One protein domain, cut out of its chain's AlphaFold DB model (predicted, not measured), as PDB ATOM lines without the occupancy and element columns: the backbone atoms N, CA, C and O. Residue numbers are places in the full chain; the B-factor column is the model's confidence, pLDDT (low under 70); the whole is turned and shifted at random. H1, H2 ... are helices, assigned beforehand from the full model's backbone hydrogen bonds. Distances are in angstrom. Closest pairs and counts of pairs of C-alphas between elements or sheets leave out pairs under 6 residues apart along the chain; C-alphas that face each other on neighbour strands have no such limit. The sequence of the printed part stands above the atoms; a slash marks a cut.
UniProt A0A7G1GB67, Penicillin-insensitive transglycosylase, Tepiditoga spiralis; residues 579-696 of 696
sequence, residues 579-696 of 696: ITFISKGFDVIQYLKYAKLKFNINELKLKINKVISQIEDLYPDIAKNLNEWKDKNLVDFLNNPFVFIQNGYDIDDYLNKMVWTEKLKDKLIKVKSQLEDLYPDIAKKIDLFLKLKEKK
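AT A GLANCE: This is residues 579 to 696 of the 696 residues of the protein "Penicillin-insensitive transglycosylase" of Tepiditoga spiralis (UniProt A0A7G1GB67). Two helical lobes stand end to end: a loose three-helix bundle of H2, H3 and H4, with short H1 at its far end, and a second lobe built on the H7 and H8 hairpin, which is set across the long axis. The short helices H5 and H6 lie between bundle and hairpin, H6 packing on H8, and residues 634 to 640 join the lobes. The printed part has 118 residues with eight named helices, H1 to H8 in chain order, and no named strand; the class is all helix. The whole is loose, with a radius of gyration of the C-alphas of 17.1 A, and elongated, spanning 52 by 27 by 19 A.

HOW THE PARTS SIT: H1, residues 579 to 583, is close to but not clearly touching H2, residues 588 to 598; their closest C-alphas, of Ile 582 and Val 588, are 7.1 A apart. H2, H3, residues 601 to 615, and H4, residues 620 to 633, form an up and down bundle, each running against the one before. H2 and H3 are close but not clearly touching, with the closest C-alphas, of Lys 596 and Leu 604, 6.9 A apart. H3 and H4 touch as a helical hairpin at a shallow tilt of 9 degrees, opposite ways, closest at the C-alphas of Ile 612 and Ala 623, 5.2 A. H2 touches H4 at the C-alphas of Ile 589 and Leu 626, 7.2 A, at a tilt of 37 degrees, only just steep. H4 and H5, residues 641 to 646, are apart. H5 only just touches residues 671 to 675 of H7, residues 662 to 675, with 3 pairs of C-alphas within 8 A; the closest are those of Pro 641 and Val 671, 6.6 A. H6, residues 651 to 657, touches H8, residues 680 to 694, at the C-alphas of Ile 651 and Ile 682, 7.4 A. H7 and H8 form a helical hairpin at a shallow tilt of 21 degrees, closest at the C-alphas of Lys 672 and Ala 683, 4.8 A. Every O i to N i+4 pair is within hydrogen-bond range in H1, H3, H4, H5, H6 and H8, against 5 of 7 in H2 and 8 of 10 in H7.

IN THESE COORDINATES: H1 begins at C-alpha 579, (186.302, 245.590, 166.322). H2 is 15.1 A long, H3 20.9 A and H4 19.6 A, ending at C-alpha 633, (188.211, 224.295, 173.292). After short H5 and H6, H7 measures 20.3 A and H8 20.9 A, ending at C-alpha 694, (208.741, 216.013, 195.904).

THE WHOLE: The farthest C-alphas, of Ser 583 and Lys 695, are 53.1 A apart. The printed part has no cut and no long link. Mean pLDDT of the printed part is 78.2; 25 residues are under 70, among them 596 to 602 and 645 to 649.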
ATOM      1  N   ILE A 579     187.369 244.921 167.079       82.12
ATOM      2  CA  ILE A 579     186.302 245.590 166.322       82.12
ATOM      3  C   ILE A 579     186.715 245.727 164.856       82.12
ATOM      4  O   ILE A 579     185.960 245.311 163.976       82.12
ATOM      5  N   THR A 580     187.922 246.234 164.586       75.75
ATOM      6  CA  THR A 580     188.442 246.346 163.214       75.75
ATOM      7  C   THR A 580     188.681 244.974 162.585       75.75
ATOM      8  O   THR A 580     188.527 244.801 161.374       75.75
ATOM      9  N   PHE A 581     189.067 243.980 163.390       78.38
ATOM     10  CA  PHE A 581     189.248 242.606 162.925       78.38
ATOM     11  C   PHE A 581     187.924 242.008 162.426       78.38
ATOM     12  O   PHE A 581     187.852 241.493 161.309       78.38
ATOM     13  N   ILE A 582     186.856 242.143 163.216       77.06
ATOM     14  CA  ILE A 582     185.515 241.673 162.852       77.06
ATOM     15  C   ILE A 582     184.967 242.462 161.657       77.06
ATOM     16  O   ILE A 582     184.472 241.864 160.702       77.06
ATOM     17  N   SER A 583     185.099 243.794 161.651       68.50
ATOM     18  CA  SER A 583     184.529 244.646 160.599       68.50
ATOM     19  C   SER A 583     185.167 244.432 159.222       68.50
ATOM     20  O   SER A 583     184.546 244.718 158.201       68.50
ATOM     21  N   LYS A 584     186.403 243.918 159.171       68.31
ATOM     22  CA  LYS A 584     187.094 243.520 157.932       68.31
ATOM     23  C   LYS A 584     186.711 242.119 157.440       68.31
ATOM     24  O   LYS A 584     187.234 241.679 156.418       68.31
ATOM     25  N   GLY A 585     185.807 241.430 158.138       64.75
ATOM     26  CA  GLY A 585     185.307 240.109 157.760       64.75
ATOM     27  C   GLY A 585     186.263 238.961 158.078       64.75
ATOM     28  O   GLY A 585     186.149 237.893 157.479       64.75
ATOM     29  N   PHE A 586     187.221 239.160 158.987       70.25
ATOM     30  CA  PHE A 586     188.111 238.080 159.403       70.25
ATOM     31  C   PHE A 586     187.388 237.088 160.327       70.25
ATOM     32  O   PHE A 586     186.636 237.472 161.223       70.25
ATOM     33  N   ASP A 587     187.642 235.794 160.125       75.50
ATOM     34  CA  ASP A 587     187.012 234.727 160.905       75.50
ATOM     35  C   ASP A 587     187.646 234.617 162.300       75.50
ATOM     36  O   ASP A 587     188.780 234.156 162.475       75.50
ATOM     37  N   VAL A 588     186.875 235.030 163.305       80.38
ATOM     38  CA  VAL A 588     187.257 235.008 164.720       80.38
ATOM     39  C   VAL A 588     187.481 233.588 165.229       80.38
ATOM     40  O   VAL A 588     188.453 233.342 165.935       80.38
ATOM     41  N   ILE A 589     186.629 232.626 164.872       80.19
ATOM     42  CA  ILE A 589     186.761 231.246 165.356       80.19
ATOM     43  C   ILE A 589     188.006 230.601 164.765       80.19
ATOM     44  O   ILE A 589     188.750 229.906 165.466       80.19
ATOM     45  N   GLN A 590     188.267 230.862 163.490       67.38
ATOM     46  CA  GLN A 590     189.489 230.428 162.842       67.38
ATOM     47  C   GLN A 590     190.715 231.088 163.489       67.38
ATOM     48  O   GLN A 590     191.674 230.385 163.805       67.38
ATOM     49  N   TYR A 591     190.657 232.386 163.807       80.50
ATOM     50  CA  TYR A 591     191.702 233.075 164.569       80.50
ATOM     51  C   TYR A 591     191.938 232.447 165.952       80.50
ATOM     52  O   TYR A 591     193.079 232.180 166.326       80.50
ATOM     53  N   LEU A 592     190.883 232.147 166.711       78.56
ATOM     54  CA  LEU A 592     190.998 231.558 168.046       78.56
ATOM     55  C   LEU A 592     191.619 230.161 168.025       78.56
ATOM     56  O   LEU A 592     192.423 229.841 168.902       78.56
ATOM     57  N   LYS A 593     191.302 229.347 167.009       67.69
ATOM     58  CA  LYS A 593     191.977 228.059 166.779       67.69
ATOM     59  C   LYS A 593     193.490 228.239 166.645       67.69
ATOM     60  O   LYS A 593     194.229 227.392 167.140       67.69
ATOM     61  N   TYR A 594     193.948 229.352 166.071       59.75
ATOM     62  CA  TYR A 594     195.369 229.706 166.019       59.75
ATOM     63  C   TYR A 594     195.894 230.278 167.341       59.75
ATOM     64  O   TYR A 594     196.954 229.866 167.812       59.75
ATOM     65  N   ALA A 595     195.152 231.178 167.988       70.06
ATOM     66  CA  ALA A 595     195.526 231.766 169.275       70.06
ATOM     67  C   ALA A 595     195.733 230.714 170.380       70.06
ATOM     68  O   ALA A 595     196.638 230.856 171.206       70.06
ATOM     69  N   LYS A 596     194.942 229.633 170.340       65.44
ATOM     70  CA  LYS A 596     195.053 228.420 171.170       65.44
ATOM     71  C   LYS A 596     196.454 227.832 171.236       65.44
ATOM     72  O   LYS A 596     196.805 227.218 172.237       65.44
ATOM     73  N   LEU A 597     197.213 227.986 170.157       52.22
ATOM     74  CA  LEU A 597     198.549 227.422 169.994       52.22
ATOM     75  C   LEU A 597     199.651 228.387 170.460       52.22
ATOM     76  O   LEU A 597     200.784 227.964 170.659       52.22
ATOM     77  N   LYS A 598     199.332 229.680 170.617       54.53
ATOM     78  CA  LYS A 598     200.278 230.748 170.982       54.53
ATOM     79  C   LYS A 598     200.258 231.063 172.474       54.53
ATOM     80  O   LYS A 598     201.299 231.339 173.062       54.53
ATOM     81  N   PHE A 599     199.074 231.060 173.068       60.78
ATOM     82  CA  PHE A 599     198.864 231.461 174.451       60.78
ATOM     83  C   PHE A 599     198.561 230.239 175.307       60.78
ATOM     84  O   PHE A 599     197.852 229.326 174.880       60.78
ATOM     85  N   ASN A 600     199.067 230.225 176.541       69.81
ATOM     86  CA  ASN A 600     198.653 229.194 177.487       69.81
ATOM     87  C   ASN A 600     197.147 229.334 177.786       69.81
ATOM     88  O   ASN A 600     196.570 230.412 177.634       69.81
ATOM     89  N   ILE A 601     196.503 228.246 178.219       65.69
ATOM     90  CA  ILE A 601     195.040 228.187 178.388       65.69
ATOM     91  C   ILE A 601     194.498 229.333 179.255       65.69
ATOM     92  O   ILE A 601     193.460 229.905 178.925       65.69
ATOM     93  N   ASN A 602     195.189 229.689 180.339       64.31
ATOM     94  CA  ASN A 602     194.733 230.730 181.261       64.31
ATOM     95  C   ASN A 602     194.888 232.127 180.659       64.31
ATOM     96  O   ASN A 602     193.960 232.932 180.714       64.31
ATOM     97  N   GLU A 603     196.024 232.395 180.023       72.31
ATOM     98  CA  GLU A 603     196.283 233.645 179.308       72.31
ATOM     99  C   GLU A 603     195.291 233.851 178.160       72.31
ATOM    100  O   GLU A 603     194.743 234.940 177.986       72.31
ATOM    101  N   LEU A 604     194.996 232.789 177.413       80.44
ATOM    102  CA  LEU A 604     194.043 232.846 176.321       80.44
ATOM    103  C   LEU A 604     192.610 233.047 176.811       80.44
ATOM    104  O   LEU A 604     191.882 233.846 176.230       80.44
ATOM    105  N   LYS A 605     192.203 232.377 177.896       79.81
ATOM    106  CA  LYS A 605     190.898 232.615 178.531       79.81
ATOM    107  C   LYS A 605     190.744 234.069 178.960       79.81
ATOM    108  O   LYS A 605     189.698 234.657 178.708       79.81
ATOM    109  N   LEU A 606     191.780 234.654 179.561       79.88
ATOM    110  CA  LEU A 606     191.780 236.063 179.961       79.88
ATOM    111  C   LEU A 606     191.669 236.996 178.750       79.88
ATOM    112  O   LEU A 606     190.849 237.912 178.764       79.88
ATOM    113  N   LYS A 607     192.437 236.738 177.687       87.38
ATOM    114  CA  LYS A 607     192.379 237.509 176.437       87.38
ATOM    115  C   LYS A 607     191.012 237.407 175.752       87.38
ATOM    116  O   LYS A 607     190.471 238.428 175.346       87.38
ATOM    117  N   ILE A 608     190.423 236.211 175.688       90.31
ATOM    118  CA  ILE A 608     189.076 236.002 175.135       90.31
ATOM    119  C   ILE A 608     188.022 236.719 175.980       90.31
ATOM    120  O   ILE A 608     187.210 237.441 175.420       90.31
ATOM    121  N   ASN A 609     188.047 236.580 177.309       89.31
ATOM    122  CA  ASN A 609     187.085 237.259 178.183       89.31
ATOM    123  C   ASN A 609     187.174 238.789 178.048       89.31
ATOM    124  O   ASN A 609     186.146 239.456 178.001       89.31
ATOM    125  N   LYS A 610     188.395 239.330 177.934       90.44
ATOM    126  CA  LYS A 610     188.632 240.760 177.703       90.44
ATOM    127  C   LYS A 610     188.063 241.232 176.362       90.44
ATOM    128  O   LYS A 610     187.500 242.315 176.295       90.44
ATOM    129  N   VAL A 611     188.210 240.440 175.302       92.62
ATOM    130  CA  VAL A 611     187.637 240.781 173.992       92.62
ATOM    131  C   VAL A 611     186.117 240.667 174.004       92.62
ATOM    132  O   VAL A 611     185.454 241.557 173.486       92.62
ATOM    133  N   ILE A 612     185.555 239.629 174.630       91.69
ATOM    134  CA  ILE A 612     184.101 239.464 174.766       91.69
ATOM    135  C   ILE A 612     183.492 240.716 175.394       91.69
ATOM    136  O   ILE A 612     182.625 241.320 174.776       91.69
ATOM    137  N   SER A 613     184.035 241.196 176.517       89.06
ATOM    138  CA  SER A 613     183.529 242.410 177.173       89.06
ATOM    139  C   SER A 613     183.649 243.687 176.327       89.06
ATOM    140  O   SER A 613     183.045 244.694 176.663       89.06
ATOM    141  N   GLN A 614     184.476 243.685 175.274       86.75
ATOM    142  CA  GLN A 614     184.641 244.818 174.355       86.75
ATOM    143  C   GLN A 614     183.684 244.758 173.161       86.75
ATOM    144  O   GLN A 614     183.408 245.793 172.559       86.75
ATOM    145  N   ILE A 615     183.221 243.563 172.785       87.31
ATOM    146  CA  ILE A 615     182.413 243.358 171.578       87.31
ATOM    147  C   ILE A 615     180.981 242.907 171.864       87.31
ATOM    148  O   ILE A 615     180.192 242.885 170.932       87.31
ATOM    149  N   GLU A 616     180.641 242.522 173.094       90.19
ATOM    150  CA  GLU A 616     179.343 241.919 173.436       90.19
ATOM    151  C   GLU A 616     178.151 242.815 173.072       90.19
ATOM    152  O   GLU A 616     177.171 242.314 172.526       90.19
ATOM    153  N   ASP A 617     178.283 244.134 173.237       80.56
ATOM    154  CA  ASP A 617     177.236 245.099 172.872       80.56
ATOM    155  C   ASP A 617     177.129 245.346 171.353       80.56
ATOM    156  O   ASP A 617     176.056 245.662 170.842       80.56
ATOM    157  N   LEU A 618     178.238 245.213 170.613       74.56
ATOM    158  CA  LEU A 618     178.316 245.521 169.175       74.56
ATOM    159  C   LEU A 618     178.125 244.281 168.283       74.56
ATOM    160  O   LEU A 618     177.619 244.389 167.169       74.56
ATOM    161  N   TYR A 619     178.538 243.108 168.764       83.62
ATOM    162  CA  TYR A 619     178.545 241.826 168.058       83.62
ATOM    163  C   TYR A 619     178.137 240.666 168.999       83.62
ATOM    164  O   TYR A 619     178.943 239.757 169.250       83.62
ATOM    165  N   PRO A 620     176.892 240.648 169.509       79.12
ATOM    166  CA  PRO A 620     176.446 239.689 170.529       79.12
ATOM    167  C   PRO A 620     176.535 238.221 170.079       79.12
ATOM    168  O   PRO A 620     176.928 237.353 170.859       79.12
ATOM    169  N   ASP A 621     176.267 237.928 168.802       76.62
ATOM    170  CA  ASP A 621     176.379 236.566 168.256       76.62
ATOM    171  C   ASP A 621     177.831 236.066 168.229       76.62
ATOM    172  O   ASP A 621     178.114 234.899 168.507       76.62
ATOM    173  N   ILE A 622     178.780 236.959 167.937       83.00
ATOM    174  CA  ILE A 622     180.208 236.627 167.926       83.00
ATOM    175  C   ILE A 622     180.698 236.430 169.362       83.00
ATOM    176  O   ILE A 622     181.415 235.465 169.622       83.00
ATOM    177  N   ALA A 623     180.269 237.276 170.302       85.88
ATOM    178  CA  ALA A 623     180.561 237.131 171.729       85.88
ATOM    179  C   ALA A 623     180.039 235.798 172.297       85.88
ATOM    180  O   ALA A 623     180.767 235.088 173.001       85.88
ATOM    181  N   LYS A 624     178.816 235.400 171.926       87.56
ATOM    182  CA  LYS A 624     178.254 234.089 172.268       87.56
ATOM    183  C   LYS A 624     179.092 232.945 171.691       87.56
ATOM    184  O   LYS A 624     179.496 232.052 172.436       87.56
ATOM    185  N   ASN A 625     179.442 233.010 170.406       83.69
ATOM    186  CA  ASN A 625     180.282 232.003 169.749       83.69
ATOM    187  C   ASN A 625     181.690 231.913 170.366       83.69
ATOM    188  O   ASN A 625     182.240 230.821 170.489       83.69
ATOM    189  N   LEU A 626     182.276 233.039 170.786       87.06
ATOM    190  CA  LEU A 626     183.543 233.088 171.521       87.06
ATOM    191  C   LEU A 626     183.440 232.376 172.872       87.06
ATOM    192  O   LEU A 626     184.349 231.624 173.221       87.06
ATOM    193  N   ASN A 627     182.351 232.587 173.617       84.69
ATOM    194  CA  ASN A 627     182.104 231.891 174.881       84.69
ATOM    195  C   ASN A 627     181.949 230.379 174.674       84.69
ATOM    196  O   ASN A 627     182.667 229.603 175.305       84.69
ATOM    197  N   GLU A 628     181.108 229.957 173.730       82.06
ATOM    198  CA  GLU A 628     180.914 228.537 173.405       82.06
ATOM    199  C   GLU A 628     182.216 227.881 172.923       82.06
ATOM    200  O   GLU A 628     182.570 226.769 173.329       82.06
ATOM    201  N   TRP A 629     182.979 228.589 172.087       85.38
ATOM    202  CA  TRP A 629     184.276 228.121 171.622       85.38
ATOM    203  C   TRP A 629     185.268 228.000 172.778       85.38
ATOM    204  O   TRP A 629     185.920 226.964 172.897       85.38
ATOM    205  N   LYS A 630     185.373 229.009 173.649       86.69
ATOM    206  CA  LYS A 630     186.255 229.013 174.827       86.69
ATOM    207  C   LYS A 630     185.975 227.814 175.727       86.69
ATOM    208  O   LYS A 630     186.915 227.110 176.098       86.69
ATOM    209  N   ASP A 631     184.708 227.547 176.015       74.88
ATOM    210  CA  ASP A 631     184.298 226.479 176.928       74.88
ATOM    211  C   ASP A 631     184.538 225.089 176.327       74.88
ATOM    212  O   ASP A 631     185.004 224.179 177.016       74.88
ATOM    213  N   LYS A 632     184.321 224.938 175.015       71.62
ATOM    214  CA  LYS A 632     184.570 223.683 174.293       71.62
ATOM    215  C   LYS A 632     186.056 223.403 174.054       71.62
ATOM    216  O   LYS A 632     186.469 222.246 174.019       71.62
ATOM    217  N   ASN A 633     186.863 224.442 173.839       69.94
ATOM    218  CA  ASN A 633     188.211 224.295 173.292       69.94
ATOM    219  C   ASN A 633     189.322 224.537 174.315       69.94
ATOM    220  O   ASN A 633     190.390 223.944 174.171       69.94
ATOM    221  N   LEU A 634     189.108 225.358 175.344       71.75
ATOM    222  CA  LEU A 634     190.121 225.699 176.352       71.75
ATOM    223  C   LEU A 634     189.912 224.899 177.640       71.75
ATOM    224  O   LEU A 634     189.800 225.444 178.744       71.75
ATOM    225  N   VAL A 635     189.836 223.581 177.485       67.25
ATOM    226  CA  VAL A 635     189.605 222.650 178.590       67.25
ATOM    227  C   VAL A 635     190.911 222.417 179.343       67.25
ATOM    228  O   VAL A 635     191.922 222.060 178.748       67.25
ATOM    229  N   ASP A 636     190.896 222.658 180.654       75.69
ATOM    230  CA  ASP A 636     192.075 222.509 181.509       75.69
ATOM    231  C   ASP A 636     192.447 221.030 181.694       75.69
ATOM    232  O   ASP A 636     191.568 220.184 181.889       75.69
ATOM    233  N   PHE A 637     193.750 220.737 181.665       79.12
ATOM    234  CA  PHE A 637     194.284 219.379 181.769       79.12
ATOM    235  C   PHE A 637     193.785 218.636 183.012       79.12
ATOM    236  O   PHE A 637     193.435 217.462 182.928       79.12
ATOM    237  N   LEU A 638     193.693 219.315 184.158       82.06
ATOM    238  CA  LEU A 638     193.271 218.679 185.408       82.06
ATOM    239  C   LEU A 638     191.778 218.371 185.458       82.06
ATOM    240  O   LEU A 638     191.343 217.580 186.295       82.06
ATOM    241  N   ASN A 639     190.993 219.030 184.610       79.12
ATOM    242  CA  ASN A 639     189.549 218.859 184.561       79.12
ATOM    243  C   ASN A 639     189.141 217.839 183.491       79.12
ATOM    244  O   ASN A 639     188.208 217.073 183.718       79.12
ATOM    245  N   ASN A 640     189.827 217.801 182.343       78.50
ATOM    246  CA  ASN A 640     189.607 216.780 181.318       78.50
ATOM    247  C   ASN A 640     190.914 216.453 180.571       78.50
ATOM    248  O   ASN A 640     191.194 217.027 179.510       78.50
ATOM    249  N   PRO A 641     191.721 215.520 181.103       77.25
ATOM    250  CA  PRO A 641     193.041 215.233 180.559       77.25
ATOM    251  C   PRO A 641     192.976 214.602 179.168       77.25
ATOM    252  O   PRO A 641     193.823 214.882 178.326       77.25
ATOM    253  N   PHE A 642     191.939 213.814 178.883       71.00
ATOM    254  CA  PHE A 642     191.752 213.177 177.580       71.00
ATOM    255  C   PHE A 642     191.512 214.204 176.477       71.00
ATOM    256  O   PHE A 642     192.191 214.172 175.455       71.00
ATOM    257  N   VAL A 643     190.608 215.162 176.702       66.88
ATOM    258  CA  VAL A 643     190.326 216.234 175.735       66.88
ATOM    259  C   VAL A 643     191.523 217.178 175.592       66.88
ATOM    260  O   VAL A 643     191.808 217.646 174.490       66.88
ATOM    261  N   PHE A 644     192.265 217.436 176.671       73.06
ATOM    262  CA  PHE A 644     193.506 218.210 176.611       73.06
ATOM    263  C   PHE A 644     194.553 217.526 175.711       73.06
ATOM    264  O   PHE A 644     195.105 218.152 174.807       73.06
ATOM    265  N   ILE A 645     194.765 216.220 175.884       68.94
ATOM    266  CA  ILE A 645     195.716 215.442 175.076       68.94
ATOM    267  C   ILE A 645     195.249 215.324 173.619       68.94
ATOM    268  O   ILE A 645     196.038 215.520 172.697       68.94
ATOM    269  N   GLN A 646     193.964 215.046 173.391       55.38
ATOM    270  CA  GLN A 646     193.382 214.917 172.048       55.38
ATOM    271  C   GLN A 646     193.455 216.218 171.244       55.38
ATOM    272  O   GLN A 646     193.581 216.178 170.023       55.38
ATOM    273  N   ASN A 647     193.440 217.362 171.927       53.53
ATOM    274  CA  ASN A 647     193.623 218.675 171.319       53.53
ATOM    275  C   ASN A 647     195.093 219.034 171.032       53.53
ATOM    276  O   ASN A 647     195.353 220.135 170.548       53.53
ATOM    277  N   GLY A 648     196.043 218.136 171.317       53.72
ATOM    278  CA  GLY A 648     197.456 218.297 170.968       53.72
ATOM    279  C   GLY A 648     198.232 219.275 171.850       53.72
ATOM    280  O   GLY A 648     199.259 219.792 171.416       53.72
ATOM    281  N   TYR A 649     197.753 219.557 173.063       62.00
ATOM    282  CA  TYR A 649     198.456 220.439 173.989       62.00
ATOM    283  C   TYR A 649     199.717 219.787 174.568       62.00
ATOM    284  O   TYR A 649     199.720 218.606 174.919       62.00
ATOM    285  N   ASP A 650     200.783 220.578 174.700       70.88
ATOM    286  CA  ASP A 650     202.052 220.127 175.265       70.88
ATOM    287  C   ASP A 650     201.958 220.012 176.794       70.88
ATOM    288  O   ASP A 650     201.817 221.003 177.518       70.88
ATOM    289  N   ILE A 651     202.031 218.774 177.283       81.56
ATOM    290  CA  ILE A 651     201.986 218.475 178.713       81.56
ATOM    291  C   ILE A 651     203.233 218.968 179.455       81.56
ATOM    292  O   ILE A 651     203.116 219.387 180.604       81.56
ATOM    293  N   ASP A 652     204.410 218.958 178.825       78.75
ATOM    294  CA  ASP A 652     205.646 219.388 179.482       78.75
ATOM    295  C   ASP A 652     205.625 220.905 179.689       78.75
ATOM    296  O   ASP A 652     205.943 221.389 180.776       78.75
ATOM    297  N   ASP A 653     205.166 221.663 178.688       74.44
ATOM    298  CA  ASP A 653     204.966 223.111 178.815       74.44
ATOM    299  C   ASP A 653     203.918 223.453 179.890       74.44
ATOM    300  O   ASP A 653     204.154 224.326 180.732       74.44
ATOM    301  N   TYR A 654     202.794 222.724 179.919       79.25
ATOM    302  CA  TYR A 654     201.742 222.909 180.924       79.25
ATOM    303  C   TYR A 654     202.256 222.662 182.346       79.25
ATOM    304  O   TYR A 654     202.076 223.512 183.219       79.25
ATOM    305  N   LEU A 655     202.925 221.530 182.580       82.31
ATOM    306  CA  LEU A 655     203.463 221.175 183.895       82.31
ATOM    307  C   LEU A 655     204.565 222.153 184.335       82.31
ATOM    308  O   LEU A 655     204.604 222.552 185.498       82.31
ATOM    309  N   ASN A 656     205.425 222.604 183.418       77.62
ATOM    310  CA  ASN A 656     206.505 223.543 183.738       77.62
ATOM    311  C   ASN A 656     206.001 224.942 184.121       77.62
ATOM    312  O   ASN A 656     206.589 225.582 184.993       77.62
ATOM    313  N   LYS A 657     204.912 225.409 183.500       73.25
ATOM    314  CA  LYS A 657     204.274 226.704 183.804       73.25
ATOM    315  C   LYS A 657     203.276 226.630 184.963       73.25
ATOM    316  O   LYS A 657     202.734 227.654 185.378       73.25
ATOM    317  N   MET A 658     203.021 225.434 185.489       76.50
ATOM    318  CA  MET A 658     202.085 225.208 186.581       76.50
ATOM    319  C   MET A 658     202.619 225.769 187.906       76.50
ATOM    320  O   MET A 658     203.705 225.407 188.365       76.50
ATOM    321  N   VAL A 659     201.817 226.606 188.569       78.50
ATOM    322  CA  VAL A 659     202.097 227.066 189.938       78.50
ATOM    323  C   VAL A 659     201.712 225.954 190.916       78.50
ATOM    324  O   VAL A 659     200.542 225.594 191.026       78.50
ATOM    325  N   TRP A 660     202.703 225.375 191.592       81.50
ATOM    326  CA  TRP A 660     202.530 224.186 192.433       81.50
ATOM    327  C   TRP A 660     201.760 224.476 193.732       81.50
ATOM    328  O   TRP A 660     202.074 225.433 194.434       81.50
ATOM    329  N   THR A 661     200.788 223.621 194.074       81.75
ATOM    330  CA  THR A 661     200.093 223.604 195.377       81.75
ATOM    331  C   THR A 661     199.708 222.169 195.756       81.75
ATOM    332  O   THR A 661     199.504 221.339 194.868       81.75
ATOM    333  N   GLU A 662     199.525 221.879 197.049       76.38
ATOM    334  CA  GLU A 662     199.106 220.542 197.521       76.38
ATOM    335  C   GLU A 662     197.776 220.080 196.902       76.38
ATOM    336  O   GLU A 662     197.644 218.950 196.446       76.38
ATOM    337  N   LYS A 663     196.809 220.988 196.728       75.38
ATOM    338  CA  LYS A 663     195.521 220.672 196.083       75.38
ATOM    339  C   LYS A 663     195.668 220.236 194.613       75.38
ATOM    340  O   LYS A 663     194.788 219.563 194.074       75.38
ATOM    341  N   LEU A 664     196.745 220.643 193.938       80.38
ATOM    342  CA  LEU A 664     197.040 220.252 192.556       80.38
ATOM    343  C   LEU A 664     197.771 218.907 192.482       80.38
ATOM    344  O   LEU A 664     197.587 218.191 191.496       80.38
ATOM    345  N   LYS A 665     198.524 218.536 193.527       84.75
ATOM    346  CA  LYS A 665     199.174 217.226 193.651       84.75
ATOM    347  C   LYS A 665     198.149 216.097 193.547       84.75
ATOM    348  O   LYS A 665     198.272 215.237 192.675       84.75
ATOM    349  N   ASP A 666     197.086 216.163 194.346       84.00
ATOM    350  CA  ASP A 666     196.033 215.139 194.367       84.00
ATOM    351  C   ASP A 666     195.311 215.013 193.019       84.00
ATOM    352  O   ASP A 666     195.016 213.912 192.544       84.00
ATOM    353  N   LYS A 667     195.070 216.149 192.351       85.94
ATOM    354  CA  LYS A 667     194.470 216.161 191.012       85.94
ATOM    355  C   LYS A 667     195.383 215.515 189.972       85.94
ATOM    356  O   LYS A 667     194.897 214.736 189.157       85.94
ATOM    357  N   LEU A 668     196.686 215.796 190.007       89.75
ATOM    358  CA  LEU A 668     197.655 215.202 189.085       89.75
ATOM    359  C   LEU A 668     197.810 213.694 189.291       89.75
ATOM    360  O   LEU A 668     197.906 212.970 188.307       89.75
ATOM    361  N   ILE A 669     197.778 213.206 190.533       90.25
ATOM    362  CA  ILE A 669     197.807 211.763 190.829       90.25
ATOM    363  C   ILE A 669     196.573 211.071 190.239       90.25
ATOM    364  O   ILE A 669     196.697 210.038 189.576       90.25
ATOM    365  N   LYS A 670     195.387 211.664 190.416       88.00
ATOM    366  CA  LYS A 670     194.141 211.132 189.854       88.00
ATOM    367  C   LYS A 670     194.161 211.118 188.323       88.00
ATOM    368  O   LYS A 670     193.801 210.115 187.716       88.00
ATOM    369  N   VAL A 671     194.622 212.204 187.705       88.88
ATOM    370  CA  VAL A 671     194.774 212.306 186.247       88.88
ATOM    371  C   VAL A 671     195.811 211.313 185.723       88.88
ATOM    372  O   VAL A 671     195.568 210.671 184.708       88.88
ATOM    373  N   LYS A 672     196.936 211.126 186.422       93.50
ATOM    374  CA  LYS A 672     197.943 210.117 186.071       93.50
ATOM    375  C   LYS A 672     197.312 208.730 185.980       93.50
ATOM    376  O   LYS A 672     197.436 208.095 184.943       93.50
ATOM    377  N   SER A 673     196.581 208.319 187.019       90.00
ATOM    378  CA  SER A 673     195.900 207.018 187.060       90.00
ATOM    379  C   SER A 673     194.884 206.856 185.925       90.00
ATOM    380  O   SER A 673     194.817 205.802 185.306       90.00
ATOM    381  N   GLN A 674     194.149 207.915 185.570       86.94
ATOM    382  CA  GLN A 674     193.234 207.886 184.421       86.94
ATOM    383  C   GLN A 674     193.954 207.700 183.075       86.94
ATOM    384  O   GLN A 674     193.369 207.180 182.129       86.94
ATOM    385  N   LEU A 675     195.206 208.147 182.967       83.00
ATOM    386  CA  LEU A 675     195.980 208.129 181.728       83.00
ATOM    387  C   LEU A 675     196.907 206.917 181.589       83.00
ATOM    388  O   LEU A 675     197.433 206.719 180.497       83.00
ATOM    389  N   GLU A 676     197.114 206.119 182.639       88.38
ATOM    390  CA  GLU A 676     198.078 205.007 182.649       88.38
ATOM    391  C   GLU A 676     197.833 203.993 181.520       88.38
ATOM    392  O   GLU A 676     198.787 203.589 180.856       88.38
ATOM    393  N   ASP A 677     196.571 203.674 181.228       66.75
ATOM    394  CA  ASP A 677     196.222 202.674 180.209       66.75
ATOM    395  C   ASP A 677     196.145 203.246 178.785       66.75
ATOM    396  O   ASP A 677     196.482 202.576 177.808       66.75
ATOM    397  N   LEU A 678     195.682 204.493 178.649       60.94
ATOM    398  CA  LEU A 678     195.366 205.103 177.349       60.94
ATOM    399  C   LEU A 678     196.494 205.995 176.807       60.94
ATOM    400  O   LEU A 678     196.649 206.112 175.591       60.94
ATOM    401  N   TYR A 679     197.285 206.613 177.688       78.50
ATOM    402  CA  TYR A 679     198.383 207.525 177.353       78.50
ATOM    403  C   TYR A 679     199.587 207.322 178.302       78.50
ATOM    404  O   TYR A 679     199.979 208.253 179.018       78.50
ATOM    405  N   PRO A 680     200.217 206.129 178.296       82.62
ATOM    406  CA  PRO A 680     201.246 205.749 179.271       82.62
ATOM    407  C   PRO A 680     202.473 206.671 179.257       82.62
ATOM    408  O   PRO A 680     203.049 206.958 180.307       82.62
ATOM    409  N   ASP A 681     202.849 207.207 178.094       78.81
ATOM    410  CA  ASP A 681     203.968 208.150 177.977       78.81
ATOM    411  C   ASP A 681     203.691 209.471 178.712       78.81
ATOM    412  O   ASP A 681     204.593 210.062 179.304       78.81
ATOM    413  N   ILE A 682     202.435 209.921 178.717       81.94
ATOM    414  CA  ILE A 682     202.009 211.152 179.393       81.94
ATOM    415  C   ILE A 682     201.876 210.901 180.895       81.94
ATOM    416  O   ILE A 682     202.368 211.703 181.688       81.94
ATOM    417  N   ALA A 683     201.315 209.757 181.299       88.06
ATOM    418  CA  ALA A 683     201.297 209.338 182.699       88.06
ATOM    419  C   ALA A 683     202.719 209.267 183.290       88.06
ATOM    420  O   ALA A 683     202.965 209.765 184.390       88.06
ATOM    421  N   LYS A 684     203.690 208.754 182.523       90.50
ATOM    422  CA  LYS A 684     205.106 208.706 182.918       90.50
ATOM    423  C   LYS A 684     205.735 210.095 183.071       90.50
ATOM    424  O   LYS A 684     206.535 210.298 183.983       90.50
ATOM    425  N   LYS A 685     205.372 211.061 182.218       90.12
ATOM    426  CA  LYS A 685     205.810 212.463 182.350       90.12
ATOM    427  C   LYS A 685     205.262 213.116 183.619       90.12
ATOM    428  O   LYS A 685     206.015 213.770 184.335       90.12
ATOM    429  N   ILE A 686     203.989 212.877 183.946       91.00
ATOM    430  CA  ILE A 686     203.378 213.350 185.199       91.00
ATOM    431  C   ILE A 686     204.074 212.714 186.404       91.00
ATOM    432  O   ILE A 686     204.404 213.415 187.355       91.00
ATOM    433  N   ASP A 687     204.355 211.409 186.357       92.19
ATOM    434  CA  ASP A 687     205.070 210.696 187.421       92.19
ATOM    435  C   ASP A 687     206.469 211.283 187.669       92.19
ATOM    436  O   ASP A 687     206.867 211.516 188.812       92.19
ATOM    437  N   LEU A 688     207.203 211.581 186.592       90.12
ATOM    438  CA  LEU A 688     208.514 212.221 186.668       90.12
ATOM    439  C   LEU A 688     208.415 213.640 187.243       90.12
ATOM    440  O   LEU A 688     209.215 214.005 188.101       90.12
ATOM    441  N   PHE A 689     207.426 214.423 186.810       91.44
ATOM    442  CA  PHE A 689     207.181 215.767 187.326       91.44
ATOM    443  C   PHE A 689     206.839 215.759 188.824       91.44
ATOM    444  O   PHE A 689     207.424 216.533 189.581       91.44
ATOM    445  N   LEU A 690     205.968 214.845 189.268       90.50
ATOM    446  CA  LEU A 690     205.628 214.657 190.684       90.50
ATOM    447  C   LEU A 690     206.880 214.319 191.509       90.50
ATOM    448  O   LEU A 690     207.163 214.998 192.493       90.50
ATOM    449  N   LYS A 691     207.703 213.366 191.049       89.12
ATOM    450  CA  LYS A 691     208.972 212.994 191.706       89.12
ATOM    451  C   LYS A 691     209.982 214.142 191.773       89.12
ATOM    452  O   LYS A 691     210.751 214.231 192.728       89.12
ATOM    453  N   LEU A 692     210.020 215.006 190.758       86.69
ATOM    454  CA  LEU A 692     210.896 216.182 190.733       86.69
ATOM    455  C   LEU A 692     210.429 217.277 191.698       86.69
ATOM    456  O   LEU A 692     211.271 217.992 192.242       86.69
ATOM    457  N   LYS A 693     209.116 217.416 191.907       84.31
ATOM    458  CA  LYS A 693     208.536 218.377 192.855       84.31
ATOM    459  C   LYS A 693     208.566 217.886 194.299       84.31
ATOM    460  O   LYS A 693     208.671 218.721 195.173       84.31
ATOM    461  N   GLU A 694     208.556 216.577 194.551       75.69
ATOM    462  CA  GLU A 694     208.741 216.013 195.904       75.69
ATOM    463  C   GLU A 694     210.191 216.082 196.412       75.69
ATOM    464  O   GLU A 694     210.436 215.948 197.606       75.69
ATOM    465  N   LYS A 695     211.166 216.284 195.514       63.84
ATOM    466  CA  LYS A 695     212.589 216.468 195.857       63.84
ATOM    467  C   LYS A 695     212.995 217.931 196.095       63.84
ATOM    468  O   LYS A 695     214.149 218.166 196.446       63.84
ATOM    469  N   LYS A 696     212.102 218.887 195.836       55.47
ATOM    470  CA  LYS A 696     212.295 220.330 196.039       55.47
ATOM    471  C   LYS A 696     211.385 220.803 197.155       55.47
ATOM    472  O   LYS A 696     211.812 221.740 197.856       55.47
TER     473      LYS A 696